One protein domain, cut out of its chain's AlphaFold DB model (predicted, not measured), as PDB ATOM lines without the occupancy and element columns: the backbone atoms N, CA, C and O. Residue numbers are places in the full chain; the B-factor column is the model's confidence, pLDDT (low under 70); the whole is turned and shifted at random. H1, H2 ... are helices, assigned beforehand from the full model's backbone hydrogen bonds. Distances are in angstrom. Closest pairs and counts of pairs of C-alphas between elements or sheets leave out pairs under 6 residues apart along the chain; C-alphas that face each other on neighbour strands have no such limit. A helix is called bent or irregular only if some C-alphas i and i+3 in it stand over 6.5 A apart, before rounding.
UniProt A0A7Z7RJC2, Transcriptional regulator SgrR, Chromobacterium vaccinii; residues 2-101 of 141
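This is residues 2 to 101 of the 141 residues of the protein "Transcriptional regulator SgrR" of Chromobacterium vaccinii (UniProt A0A7Z7RJC2). Two long helices, H5 and H6, lie side by side as a hairpin, and H3 packs on both to make an up-and-down bundle, each helix running against the one before it. H1 and H2 lie away from this bundle on long links, while short H4 sits nearest the middle of the model. The printed part has 100 residues with six named helices, H1 to H6 in order, and no named strand; its class is all helix. It is loose, with a radius of gyration of the C-alphas of 15.7 A, and spans 46 by 30 by 22 A.

Begin with H1, residues 2 to 7, and H2, residues 19 to 22; each touches no helix. Go on to H3, residues 44 to 53, and H5, residues 64 to 79: they touch, closest at the C-alphas of Cys 53 and Glu 74, 5.3 A, opposite ways at a shallow tilt of 33 degrees, only just short of steep. H4, residues 57 to 61, is near H3, and close but not clearly touching H5, with the C-alphas of Arg 59 and Arg 67 closest at 7.2 A. H6, residues 83 to 99, forms a hairpin with H5: they touch at a shallow tilt of 7 degrees, closest at the C-alphas of Leu 77 and Arg 86, 5.7 A. With residues 87 to 94 alone H6 touches H3, the same way at a steep tilt of 40 degrees; the closest C-alphas are those of Tyr 49 and Tyr 90, 7.2 A. Every O i to N i+4 pair is within hydrogen-bond range in H1, H3 and H6; H5 has 11 of 12, H4 0 of 1 but 1 of 2 O i to N i+3 pairs, and H2 is too short for an O i to N i+4 pair.

Find C-alpha 2 at (164.112, 197.296, 119.821), where H1 begins; it is 8.7 A long, and H2 4.9 A. H3 runs 13.7 A from C-alpha 44 at (172.161, 185.042, 146.498). H4, 8.8 A, is irregular, but only just: C-alphas 57 and 60 are 6.7 A apart. H5 runs 23.5 A, and H6 24.3 A to C-alpha 99 at (176.224, 205.047, 135.327).

Look to Gly 9 and Pro 81 for the C-alphas farthest apart, 48.0 A. The links H1 to H2 and H2 to H3 are long, and the printed part has no cut. The mean pLDDT of the printed part is 90.0, with residues 55 to 56 under 70.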
ATOM      1  N   ALA A   2     163.867 197.069 121.255       83.62
ATOM      2  CA  ALA A   2     164.112 197.296 119.821       83.62
ATOM      3  C   ALA A   2     163.223 198.367 119.154       83.62
ATOM      4  O   ALA A   2     163.712 199.146 118.346       83.62
ATOM      5  N   ARG A   3     161.931 198.459 119.517       86.12
ATOM      6  CA  ARG A   3     161.061 199.557 119.053       86.12
ATOM      7  C   ARG A   3     161.591 200.930 119.482       86.12
ATOM      8  O   ARG A   3     161.797 201.768 118.625       86.12
ATOM      9  N   ARG A   4     161.906 201.109 120.771       87.75
ATOM     10  CA  ARG A   4     162.430 202.377 121.310       87.75
ATOM     11  C   ARG A   4     163.749 202.791 120.646       87.75
ATOM     12  O   ARG A   4     163.943 203.971 120.407       87.75
ATOM     13  N   LEU A   5     164.623 201.831 120.327       89.31
ATOM     14  CA  LEU A   5     165.868 202.099 119.593       89.31
ATOM     15  C   LEU A   5     165.592 202.569 118.156       89.31
ATOM     16  O   LEU A   5     166.215 203.513 117.685       89.31
ATOM     17  N   ARG A   6     164.616 201.968 117.470       90.94
ATOM     18  CA  ARG A   6     164.198 202.446 116.144       90.94
ATOM     19  C   ARG A   6     163.552 203.826 116.190       90.94
ATOM     20  O   ARG A   6     163.803 204.623 115.295       90.94
ATOM     21  N   ASP A   7     162.768 204.112 117.227       93.12
ATOM     22  CA  ASP A   7     162.088 205.402 117.392       93.12
ATOM     23  C   ASP A   7     163.088 206.572 117.521       93.12
ATOM     24  O   ASP A   7     162.761 207.697 117.158       93.12
ATOM     25  N   ILE A   8     164.322 206.308 117.976       93.56
ATOM     26  CA  ILE A   8     165.422 207.292 118.034       93.56
ATOM     27  C   ILE A   8     166.358 207.241 116.813       93.56
ATOM     28  O   ILE A   8     167.410 207.873 116.814       93.56
ATOM     29  N   GLY A   9     165.994 206.490 115.769       92.50
ATOM     30  CA  GLY A   9     166.741 206.410 114.512       92.50
ATOM     31  C   GLY A   9     167.780 205.287 114.423       92.50
ATOM     32  O   GLY A   9     168.427 205.160 113.384       92.50
ATOM     33  N   SER A  10     167.930 204.428 115.440       92.38
ATOM     34  CA  SER A  10     168.862 203.295 115.357       92.38
ATOM     35  C   SER A  10     168.301 202.159 114.505       92.38
ATOM     36  O   SER A  10     167.269 201.552 114.817       92.38
ATOM     37  N   ARG A  11     169.042 201.780 113.460       91.69
ATOM     38  CA  ARG A  11     168.781 200.552 112.701       91.69
ATOM     39  C   ARG A  11     169.039 199.348 113.607       91.69
ATOM     40  O   ARG A  11     170.174 199.064 113.958       91.69
ATOM     41  N   THR A  12     167.971 198.650 113.986       90.88
ATOM     42  CA  THR A  12     168.028 197.559 114.969       90.88
ATOM     43  C   THR A  12     167.513 196.259 114.362       90.88
ATOM     44  O   THR A  12     166.353 196.204 113.943       90.88
ATOM     45  N   THR A  13     168.334 195.211 114.392       91.69
ATOM     46  CA  THR A  13     167.949 193.828 114.067       91.69
ATOM     47  C   THR A  13     167.857 193.027 115.364       91.69
ATOM     48  O   THR A  13     168.710 193.173 116.232       91.69
ATOM     49  N   LEU A  14     166.812 192.210 115.522       91.38
ATOM     50  CA  LEU A  14     166.669 191.315 116.672       91.38
ATOM     51  C   LEU A  14     166.945 189.881 116.226       91.38
ATOM     52  O   LEU A  14     166.220 189.359 115.381       91.38
ATOM     53  N   THR A  15     167.934 189.249 116.848       92.19
ATOM     54  CA  THR A  15     168.209 187.820 116.688       92.19
ATOM     55  C   THR A  15     167.669 187.085 117.907       92.19
ATOM     56  O   THR A  15     168.035 187.402 119.036       92.19
ATOM     57  N   VAL A  16     166.772 186.123 117.686       92.19
ATOM     58  CA  VAL A  16     166.249 185.241 118.737       92.19
ATOM     59  C   VAL A  16     166.877 183.871 118.542       92.19
ATOM     60  O   VAL A  16     166.811 183.320 117.445       92.19
ATOM     61  N   MET A  17     167.489 183.338 119.595       91.69
ATOM     62  CA  MET A  17     168.198 182.059 119.571       91.69
ATOM     63  C   MET A  17     167.535 181.060 120.514       91.69
ATOM     64  O   MET A  17     166.923 181.444 121.514       91.69
ATOM     65  N   SER A  18     167.669 179.773 120.196       93.44
ATOM     66  CA  SER A  18     167.374 178.711 121.153       93.44
ATOM     67  C   SER A  18     168.413 178.731 122.283       93.44
ATOM     68  O   SER A  18     169.529 179.210 122.085       93.44
ATOM     69  N   TYR A  19     168.079 178.205 123.467       88.88
ATOM     70  CA  TYR A  19     169.056 178.130 124.563       88.88
ATOM     71  C   TYR A  19     170.328 177.339 124.186       88.88
ATOM     72  O   TYR A  19     171.413 177.843 124.462       88.88
ATOM     73  N   PRO A  20     170.252 176.171 123.511       92.94
ATOM     74  CA  PRO A  20     171.450 175.461 123.059       92.94
ATOM     75  C   PRO A  20     172.363 176.286 122.147       92.94
ATOM     76  O   PRO A  20     173.579 176.203 122.283       92.94
ATOM     77  N   ASP A  21     171.797 177.093 121.246       91.88
ATOM     78  CA  ASP A  21     172.593 177.964 120.374       91.88
ATOM     79  C   ASP A  21     173.177 179.146 121.156       91.88
ATOM     80  O   ASP A  21     174.354 179.471 121.026       91.88
ATOM     81  N   PHE A  22     172.378 179.745 122.043       88.81
ATOM     82  CA  PHE A  22     172.813 180.828 122.919       88.81
ATOM     83  C   PHE A  22     173.977 180.406 123.833       88.81
ATOM     84  O   PHE A  22     174.943 181.151 123.987       88.81
ATOM     85  N   ALA A  23     173.938 179.191 124.384       88.38
ATOM     86  CA  ALA A  23     174.953 178.667 125.301       88.38
ATOM     87  C   ALA A  23     176.317 178.373 124.642       88.38
ATOM     88  O   ALA A  23     177.276 178.049 125.339       88.38
ATOM     89  N   ARG A  24     176.428 178.469 123.311       89.94
ATOM     90  CA  ARG A  24     177.685 178.240 122.577       89.94
ATOM     91  C   ARG A  24     178.594 179.462 122.497       89.94
ATOM     92  O   ARG A  24     179.765 179.298 122.175       89.94
ATOM     93  N   TYR A  25     178.068 180.659 122.760       88.38
ATOM     94  CA  TYR A  25     178.798 181.937 122.735       88.38
ATOM     95  C   TYR A  25     179.515 182.299 121.414       88.38
ATOM     96  O   TYR A  25     180.219 183.304 121.355       88.38
ATOM     97  N   ASP A  26     179.304 181.560 120.321       90.81
ATOM     98  CA  ASP A  26     179.874 181.848 118.992       90.81
ATOM     99  C   ASP A  26     179.245 183.076 118.302       90.81
ATOM    100  O   ASP A  26     179.728 183.567 117.282       90.81
ATOM    101  N   TRP A  27     178.181 183.613 118.892       90.00
ATOM    102  CA  TRP A  27     177.467 184.806 118.455       90.00
ATOM    103  C   TRP A  27     177.999 186.107 119.076       90.00
ATOM    104  O   TRP A  27     177.571 187.175 118.644       90.00
ATOM    105  N   LEU A  28     178.908 186.045 120.063       89.69
ATOM    106  CA  LEU A  28     179.375 187.228 120.807       89.69
ATOM    107  C   LEU A  28     179.972 188.306 119.889       89.69
ATOM    108  O   LEU A  28     179.595 189.472 119.999       89.69
ATOM    109  N   ASP A  29     180.805 187.899 118.928       90.19
ATOM    110  CA  ASP A  29     181.452 188.807 117.965       90.19
ATOM    111  C   ASP A  29     180.466 189.421 116.950       90.19
ATOM    112  O   ASP A  29     180.797 190.372 116.245       90.19
ATOM    113  N   ASN A  30     179.252 188.867 116.845       89.94
ATOM    114  CA  ASN A  30     178.232 189.265 115.870       89.94
ATOM    115  C   ASN A  30     177.060 190.033 116.505       89.94
ATOM    116  O   ASN A  30     176.058 190.293 115.832       89.94
ATOM    117  N   ALA A  31     177.151 190.361 117.793       90.62
ATOM    118  CA  ALA A  31     176.131 191.098 118.522       90.62
ATOM    119  C   ALA A  31     176.715 192.377 119.130       90.62
ATOM    120  O   ALA A  31     177.824 192.374 119.647       90.62
ATOM    121  N   ASP A  32     175.925 193.450 119.115       88.56
ATOM    122  CA  ASP A  32     176.283 194.724 119.756       88.56
ATOM    123  C   ASP A  32     175.631 194.882 121.141       88.56
ATOM    124  O   ASP A  32     176.079 195.663 121.976       88.56
ATOM    125  N   LEU A  33     174.517 194.178 121.372       89.00
ATOM    126  CA  LEU A  33     173.709 194.266 122.585       89.00
ATOM    127  C   LEU A  33     173.174 192.891 122.972       89.00
ATOM    128  O   LEU A  33     172.569 192.194 122.156       89.00
ATOM    129  N   LEU A  34     173.291 192.566 124.257       89.94
ATOM    130  CA  LEU A  34     172.660 191.402 124.863       89.94
ATOM    131  C   LEU A  34     171.464 191.831 125.711       89.94
ATOM    132  O   LEU A  34     171.600 192.559 126.691       89.94
ATOM    133  N   LEU A  35     170.283 191.331 125.353       89.50
ATOM    134  CA  LEU A  35     169.125 191.358 126.235       89.50
ATOM    135  C   LEU A  35     169.075 190.039 127.004       89.50
ATOM    136  O   LEU A  35     168.666 189.022 126.451       89.50
ATOM    137  N   THR A  36     169.469 190.078 128.271       85.81
ATOM    138  CA  THR A  36     169.435 188.923 129.173       85.81
ATOM    139  C   THR A  36     168.691 189.263 130.464       85.81
ATOM    140  O   THR A  36     168.463 190.435 130.778       85.81
ATOM    141  N   GLY A  37     168.285 188.231 131.193       84.75
ATOM    142  CA  GLY A  37     167.783 188.326 132.555       84.75
ATOM    143  C   GLY A  37     168.447 187.245 133.391       84.75
ATOM    144  O   GLY A  37     168.675 186.151 132.888       84.75
ATOM    145  N   GLU A  38     168.736 187.561 134.650       82.69
ATOM    146  CA  GLU A  38     169.334 186.603 135.570       82.69
ATOM    147  C   GLU A  38     168.381 186.199 136.676       82.69
ATOM    148  O   GLU A  38     167.620 187.016 137.204       82.69
ATOM    149  N   VAL A  39     168.477 184.926 137.038       81.50
ATOM    150  CA  VAL A  39     167.820 184.344 138.201       81.50
ATOM    151  C   VAL A  39     168.917 183.957 139.177       81.50
ATOM    152  O   VAL A  39     169.792 183.157 138.855       81.50
ATOM    153  N   MET A  40     168.891 184.551 140.367       81.75
ATOM    154  CA  MET A  40     169.881 184.243 141.393       81.75
ATOM    155  C   MET A  40     169.606 182.859 141.980       81.75
ATOM    156  O   MET A  40     168.457 182.496 142.231       81.75
ATOM    157  N   ALA A  41     170.671 182.091 142.205       73.62
ATOM    158  CA  ALA A  41     170.596 180.842 142.951       73.62
ATOM    159  C   ALA A  41     170.257 181.106 144.432       73.62
ATOM    160  O   ALA A  41     170.339 182.239 144.905       73.62
ATOM    161  N   ASP A  42     169.944 180.047 145.183       78.88
ATOM    162  CA  ASP A  42     169.559 180.161 146.598       78.88
ATOM    163  C   ASP A  42     170.650 180.823 147.461       78.88
ATOM    164  O   ASP A  42     170.357 181.538 148.418       78.88
ATOM    165  N   ASN A  43     171.927 180.651 147.095       87.56
ATOM    166  CA  ASN A  43     173.003 181.481 147.631       87.56
ATOM    167  C   ASN A  43     173.104 182.785 146.829       87.56
ATOM    168  O   ASN A  43     173.927 182.912 145.920       87.56
ATOM    169  N   VAL A  44     172.260 183.751 147.190       88.56
ATOM    170  CA  VAL A  44     172.161 185.042 146.498       88.56
ATOM    171  C   VAL A  44     173.480 185.825 146.540       88.56
ATOM    172  O   VAL A  44     173.839 186.443 145.544       88.56
ATOM    173  N   ASP A  45     174.223 185.775 147.650       91.94
ATOM    174  CA  ASP A  45     175.530 186.445 147.779       91.94
ATOM    175  C   ASP A  45     176.503 185.927 146.706       91.94
ATOM    176  O   ASP A  45     177.009 186.690 145.879       91.94
ATOM    177  N   PHE A  46     176.673 184.602 146.637       89.31
ATOM    178  CA  PHE A  46     177.528 183.986 145.624       89.31
ATOM    179  C   PHE A  46     176.998 184.189 144.199       89.31
ATOM    180  O   PHE A  46     177.787 184.431 143.289       89.31
ATOM    181  N   GLY A  47     175.678 184.130 143.995       90.06
ATOM    182  CA  GLY A  47     175.057 184.362 142.690       90.06
ATOM    183  C   GLY A  47     175.334 185.768 142.153       90.06
ATOM    184  O   GLY A  47     175.758 185.923 141.007       90.06
ATOM    185  N   VAL A  48     175.188 186.793 142.998       91.50
ATOM    186  CA  VAL A  48     175.504 188.183 142.637       91.50
ATOM    187  C   VAL A  48     176.996 188.349 142.361       91.50
ATOM    188  O   VAL A  48     177.359 188.994 141.375       91.50
ATOM    189  N   TYR A  49     177.863 187.738 143.174       92.25
ATOM    190  CA  TYR A  49     179.304 187.733 142.925       92.25
ATOM    191  C   TYR A  49     179.648 187.112 141.566       92.25
ATOM    192  O   TYR A  49     180.345 187.738 140.765       92.25
ATOM    193  N   GLN A  50     179.149 185.905 141.282       89.44
ATOM    194  CA  GLN A  50     179.420 185.192 140.034       89.44
ATOM    195  C   GLN A  50     178.950 186.008 138.827       89.44
ATOM    196  O   GLN A  50     179.715 186.185 137.873       89.44
ATOM    197  N   TRP A  51     177.723 186.528 138.893       89.25
ATOM    198  CA  TRP A  51     177.138 187.316 137.819       89.25
ATOM    199  C   TRP A  51     177.919 188.606 137.566       89.25
ATOM    200  O   TRP A  51     178.322 188.863 136.437       89.25
ATOM    201  N   LEU A  52     178.197 189.405 138.598       90.62
ATOM    202  CA  LEU A  52     178.895 190.677 138.407       90.62
ATOM    203  C   LEU A  52     180.371 190.487 138.032       90.62
ATOM    204  O   LEU A  52     180.918 191.283 137.262       90.62
ATOM    205  N   CYS A  53     181.035 189.467 138.589       87.69
ATOM    206  CA  CYS A  53     182.495 189.404 138.620       87.69
ATOM    207  C   CYS A  53     183.139 188.301 137.773       87.69
ATOM    208  O   CYS A  53     184.262 188.531 137.327       87.69
ATOM    209  N   GLN A  54     182.492 187.158 137.524       76.06
ATOM    210  CA  GLN A  54     183.170 185.977 136.962       76.06
ATOM    211  C   GLN A  54     182.730 185.638 135.534       76.06
ATOM    212  O   GLN A  54     183.564 185.648 134.633       76.06
ATOM    213  N   ASP A  55     181.437 185.393 135.307       69.06
ATOM    214  CA  ASP A  55     180.971 184.719 134.079       69.06
ATOM    215  C   ASP A  55     179.727 185.372 133.464       69.06
ATOM    216  O   ASP A  55     178.770 184.738 133.024       69.06
ATOM    217  N   ALA A  56     179.707 186.700 133.482       68.38
ATOM    218  CA  ALA A  56     178.640 187.455 132.853       68.38
ATOM    219  C   ALA A  56     178.840 187.511 131.336       68.38
ATOM    220  O   ALA A  56     179.820 188.092 130.858       68.38
ATOM    221  N   GLY A  57     177.854 187.030 130.573       76.69
ATOM    222  CA  GLY A  57     177.857 187.116 129.107       76.69
ATOM    223  C   GLY A  57     178.039 188.544 128.562       76.69
ATOM    224  O   GLY A  57     178.518 188.712 127.448       76.69
ATOM    225  N   TYR A  58     177.744 189.583 129.357       83.12
ATOM    226  CA  TYR A  58     177.952 190.985 128.974       83.12
ATOM    227  C   TYR A  58     179.418 191.449 129.007       83.12
ATOM    228  O   TYR A  58     179.740 192.484 128.425       83.12
ATOM    229  N   ARG A  59     180.327 190.716 129.671       85.19
ATOM    230  CA  ARG A  59     181.728 191.143 129.859       85.19
ATOM    231  C   ARG A  59     182.485 191.330 128.552       85.19
ATOM    232  O   ARG A  59     183.411 192.139 128.511       85.19
ATOM    233  N   HIS A  60     182.101 190.586 127.517       85.56
ATOM    234  CA  HIS A  60     182.724 190.639 126.199       85.56
ATOM    235  C   HIS A  60     182.672 192.057 125.596       85.56
ATOM    236  O   HIS A  60     183.675 192.525 125.060       85.56
ATOM    237  N   TRP A  61     181.563 192.783 125.781       87.31
ATOM    238  CA  TRP A  61     181.365 194.127 125.214       87.31
ATOM    239  C   TRP A  61     181.757 195.276 126.141       87.31
ATOM    240  O   TRP A  61     181.651 196.439 125.760       87.31
ATOM    241  N   LEU A  62     182.208 194.986 127.363       88.44
ATOM    242  CA  LEU A  62     182.641 196.037 128.276       88.44
ATOM    243  C   LEU A  62     183.903 196.711 127.760       88.44
ATOM    244  O   LEU A  62     184.863 196.034 127.391       88.44
ATOM    245  N   GLU A  63     183.956 198.035 127.848       89.44
ATOM    246  CA  GLU A  63     185.178 198.788 127.595       89.44
ATOM    247  C   GLU A  63     186.297 198.411 128.579       89.44
ATOM    248  O   GLU A  63     186.074 197.874 129.671       89.44
ATOM    249  N   GLU A  64     187.543 198.716 128.210       89.88
ATOM    250  CA  GLU A  64     188.716 198.341 129.002       89.88
ATOM    251  C   GLU A  64     188.662 198.857 130.447       89.88
ATOM    252  O   GLU A  64     188.987 198.107 131.374       89.88
ATOM    253  N   GLY A  65     188.188 200.090 130.651       89.38
ATOM    254  CA  GLY A  65     188.023 200.680 131.979       89.38
ATOM    255  C   GLY A  65     187.057 199.885 132.861       89.38
ATOM    256  O   GLY A  65     187.391 199.551 134.001       89.38
ATOM    257  N   ALA A  66     185.899 199.498 132.317       90.12
ATOM    258  CA  ALA A  66     184.903 198.707 133.036       90.12
ATOM    259  C   ALA A  66     185.439 197.303 133.358       90.12
ATOM    260  O   ALA A  66     185.343 196.842 134.498       90.12
ATOM    261  N   ARG A  67     186.122 196.656 132.401       90.25
ATOM    262  CA  ARG A  67     186.793 195.362 132.632       90.25
ATOM    263  C   ARG A  67     187.873 195.445 133.707       90.25
ATOM    264  O   ARG A  67     188.078 194.490 134.456       90.25
ATOM    265  N   HIS A  68     188.619 196.547 133.776       90.00
ATOM    266  CA  HIS A  68     189.624 196.745 134.816       90.00
ATOM    267  C   HIS A  68     188.982 196.924 136.197       90.00
ATOM    268  O   HIS A  68     189.381 196.236 137.138       90.00
ATOM    269  N   ARG A  69     187.944 197.764 136.306       90.06
ATOM    270  CA  ARG A  69     187.185 197.946 137.554       90.06
ATOM    271  C   ARG A  69     186.626 196.634 138.086       90.06
ATOM    272  O   ARG A  69     186.829 196.340 139.262       90.06
ATOM    273  N   ILE A  70     185.991 195.825 137.234       91.94
ATOM    274  CA  ILE A  70     185.447 194.543 137.685       91.94
ATOM    275  C   ILE A  70     186.563 193.619 138.183       91.94
ATOM    276  O   ILE A  70     186.424 193.050 139.256       91.94
ATOM    277  N   ARG A  71     187.699 193.514 137.477       90.94
ATOM    278  CA  ARG A  71     188.835 192.681 137.927       90.94
ATOM    279  C   ARG A  71     189.386 193.099 139.294       90.94
ATOM    280  O   ARG A  71     189.819 192.248 140.070       90.94
ATOM    281  N   LEU A  72     189.402 194.398 139.598       91.12
ATOM    282  CA  LEU A  72     189.803 194.887 140.920       91.12
ATOM    283  C   LEU A  72     188.756 194.554 141.990       91.12
ATOM    284  O   LEU A  72     189.114 194.095 143.077       91.12
ATOM    285  N   ALA A  73     187.476 194.763 141.677       92.44
ATOM    286  CA  ALA A  73     186.372 194.460 142.580       92.44
ATOM    287  C   ALA A  73     186.291 192.959 142.890       92.44
ATOM    288  O   ALA A  73     186.191 192.588 144.053       92.44
ATOM    289  N   GLU A  74     186.431 192.104 141.878       92.88
ATOM    290  CA  GLU A  74     186.408 190.641 141.964       92.88
ATOM    291  C   GLU A  74     187.334 190.110 143.063       92.88
ATOM    292  O   GLU A  74     186.904 189.339 143.920       92.88
ATOM    293  N   ARG A  75     188.599 190.555 143.072       90.88
ATOM    294  CA  ARG A  75     189.595 190.118 144.063       90.88
ATOM    295  C   ARG A  75     189.262 190.608 145.466       90.88
ATOM    296  O   ARG A  75     189.430 189.867 146.429       90.88
ATOM    297  N   LYS A  76     188.814 191.861 145.583       94.06
ATOM    298  CA  LYS A  76     188.461 192.461 146.874       94.06
ATOM    299  C   LYS A  76     187.245 191.763 147.481       94.06
ATOM    300  O   LYS A  76     187.277 191.406 148.650       94.06
ATOM    301  N   LEU A  77     186.206 191.553 146.679       95.12
ATOM    302  CA  LEU A  77     184.948 190.943 147.096       95.12
ATOM    303  C   LEU A  77     185.121 189.470 147.472       95.12
ATOM    304  O   LEU A  77     184.563 189.041 148.475       95.12
ATOM    305  N   ALA A  78     185.951 188.723 146.734       92.88
ATOM    306  CA  ALA A  78     186.254 187.326 147.054       92.88
ATOM    307  C   ALA A  78     186.928 187.144 148.425       92.88
ATOM    308  O   ALA A  78     186.768 186.106 149.058       92.88
ATOM    309  N   MET A  79     187.699 188.143 148.865       94.38
ATOM    310  CA  MET A  79     188.467 188.097 150.112       94.38
ATOM    311  C   MET A  79     187.785 188.812 151.280       94.38
ATOM    312  O   MET A  79     188.320 188.785 152.384       94.38
ATOM    313  N   GLU A  80     186.650 189.478 151.060       96.81
ATOM    314  CA  GLU A  80     185.941 190.222 152.102       96.81
ATOM    315  C   GLU A  80     185.079 189.255 152.931       96.81
ATOM    316  O   GLU A  80     184.100 188.720 152.408       96.81
ATOM    317  N   PRO A  81     185.408 188.995 154.212       95.75
ATOM    318  CA  PRO A  81     184.655 188.053 155.037       95.75
ATOM    319  C   PRO A  81     183.313 188.621 155.516       95.75
ATOM    320  O   PRO A  81     182.389 187.849 155.784       95.75
ATOM    321  N   ASP A  82     183.176 189.944 155.600       97.50
ATOM    322  CA  ASP A  82     181.961 190.585 156.084       97.50
ATOM    323  C   ASP A  82     180.896 190.675 154.980       97.50
ATOM    324  O   ASP A  82     181.115 191.245 153.910       97.50
ATOM    325  N   ALA A  83     179.726 190.094 155.242       95.50
ATOM    326  CA  ALA A  83     178.664 190.010 154.246       95.50
ATOM    327  C   ALA A  83     178.105 191.386 153.869       95.50
ATOM    328  O   ALA A  83     177.842 191.642 152.695       95.50
ATOM    329  N   GLU A  84     177.949 192.290 154.834       96.69
ATOM    330  CA  GLU A  84     177.405 193.621 154.579       96.69
ATOM    331  C   GLU A  84     178.368 194.446 153.716       96.69
ATOM    332  O   GLU A  84     177.958 195.077 152.740       96.69
ATOM    333  N   ARG A  85     179.672 194.364 153.997       97.44
ATOM    334  CA  ARG A  85     180.715 194.999 153.179       97.44
ATOM    335  C   ARG A  85     180.799 194.411 151.775       97.44
ATOM    336  O   ARG A  85     181.006 195.174 150.827       97.44
ATOM    337  N   ARG A  86     180.610 193.094 151.608       96.62
ATOM    338  CA  ARG A  86     180.482 192.484 150.271       96.62
ATOM    339  C   ARG A  86     179.304 193.081 149.509       96.62
ATOM    340  O   ARG A  86     179.495 193.551 148.390       96.62
ATOM    341  N   TRP A  87     178.129 193.156 150.133       96.50
ATOM    342  CA  TRP A  87     176.923 193.724 149.520       96.50
ATOM    343  C   TRP A  87     177.078 195.191 149.117       96.50
ATOM    344  O   TRP A  87     176.716 195.555 147.998       96.50
ATOM    345  N   GLN A  88     177.686 196.017 149.969       97.31
ATOM    346  CA  GLN A  88     178.019 197.405 149.629       97.31
ATOM    347  C   GLN A  88     178.956 197.481 148.416       97.31
ATOM    348  O   GLN A  88     178.814 198.351 147.555       97.31
ATOM    349  N   GLY A  89     179.912 196.555 148.315       96.44
ATOM    350  CA  GLY A  89     180.806 196.469 147.167       96.44
ATOM    351  C   GLY A  89     180.112 195.995 145.884       96.44
ATOM    352  O   GLY A  89     180.400 196.542 144.818       96.44
ATOM    353  N   TYR A  90     179.174 195.043 145.967       95.75
ATOM    354  CA  TYR A  90     178.331 194.646 144.831       95.75
ATOM    355  C   TYR A  90     177.498 195.817 144.322       95.75
ATOM    356  O   TYR A  90     177.482 196.083 143.120       95.75
ATOM    357  N   GLU A  91     176.852 196.553 145.230       95.88
ATOM    358  CA  GLU A  91     176.053 197.726 144.883       95.88
ATOM    359  C   GLU A  91     176.909 198.795 144.198       95.88
ATOM    360  O   GLU A  91     176.532 199.303 143.143       95.88
ATOM    361  N   ALA A  92     178.077 199.115 144.764       96.06
ATOM    362  CA  ALA A  92     178.981 200.109 144.195       96.06
ATOM    363  C   ALA A  92     179.444 199.723 142.782       96.06
ATOM    364  O   ALA A  92     179.464 200.569 141.885       96.06
ATOM    365  N   LEU A  93     179.778 198.447 142.562       95.06
ATOM    366  CA  LEU A  93     180.173 197.953 141.246       95.06
ATOM    367  C   LEU A  93     179.013 198.015 140.246       95.06
ATOM    368  O   LEU A  93     179.186 198.532 139.144       95.06
ATOM    369  N   ALA A  94     177.835 197.516 140.625       93.88
ATOM    370  CA  ALA A  94     176.655 197.534 139.767       93.88
ATOM    371  C   ALA A  94     176.259 198.968 139.395       93.88
ATOM    372  O   ALA A  94     175.997 199.253 138.229       93.88
ATOM    373  N   ARG A  95     176.283 199.892 140.363       95.50
ATOM    374  CA  ARG A  95     175.998 201.313 140.146       95.50
ATOM    375  C   ARG A  95     176.953 201.934 139.130       95.50
ATOM    376  O   ARG A  95     176.478 202.570 138.197       95.50
ATOM    377  N   ALA A  96     178.257 201.687 139.251       93.56
ATOM    378  CA  ALA A  96     179.240 202.186 138.289       93.56
ATOM    379  C   ALA A  96     178.972 201.666 136.864       93.56
ATOM    380  O   ALA A  96     178.990 202.435 135.907       93.56
ATOM    381  N   LEU A  97     178.650 200.375 136.718       92.62
ATOM    382  CA  LEU A  97     178.309 199.790 135.415       92.62
ATOM    383  C   LEU A  97     177.028 200.394 134.815       92.62
ATOM    384  O   LEU A  97     176.919 200.515 133.595       92.62
ATOM    385  N   VAL A  98     176.063 200.780 135.652       93.94
ATOM    386  CA  VAL A  98     174.832 201.452 135.209       93.94
ATOM    387  C   VAL A  98     175.092 202.905 134.813       93.94
ATOM    388  O   VAL A  98     174.606 203.344 133.772       93.94
ATOM    389  N   GLU A  99     175.866 203.647 135.605       93.75
ATOM    390  CA  GLU A  99     176.224 205.047 135.327       93.75
ATOM    391  C   GLU A  99     176.989 205.193 134.002       93.75
ATOM    392  O   GLU A  99     176.803 206.168 133.278       93.75
ATOM    393  N   GLU A 100     177.781 204.185 133.642       91.31
ATOM    394  CA  GLU A 100     178.534 204.114 132.386       91.31
ATOM    395  C   GLU A 100     177.731 203.508 131.224       91.31
ATOM    396  O   GLU A 100     178.288 203.242 130.162       91.31
ATOM    397  N   ALA A 101     176.435 203.242 131.422       90.81
ATOM    398  CA  ALA A 101     175.550 202.579 130.463       90.81
ATOM    399  C   ALA A 101     176.037 201.195 129.975       90.81
ATOM    400  O   ALA A 101     175.515 200.665 128.994       90.81
TER     401      ALA A 101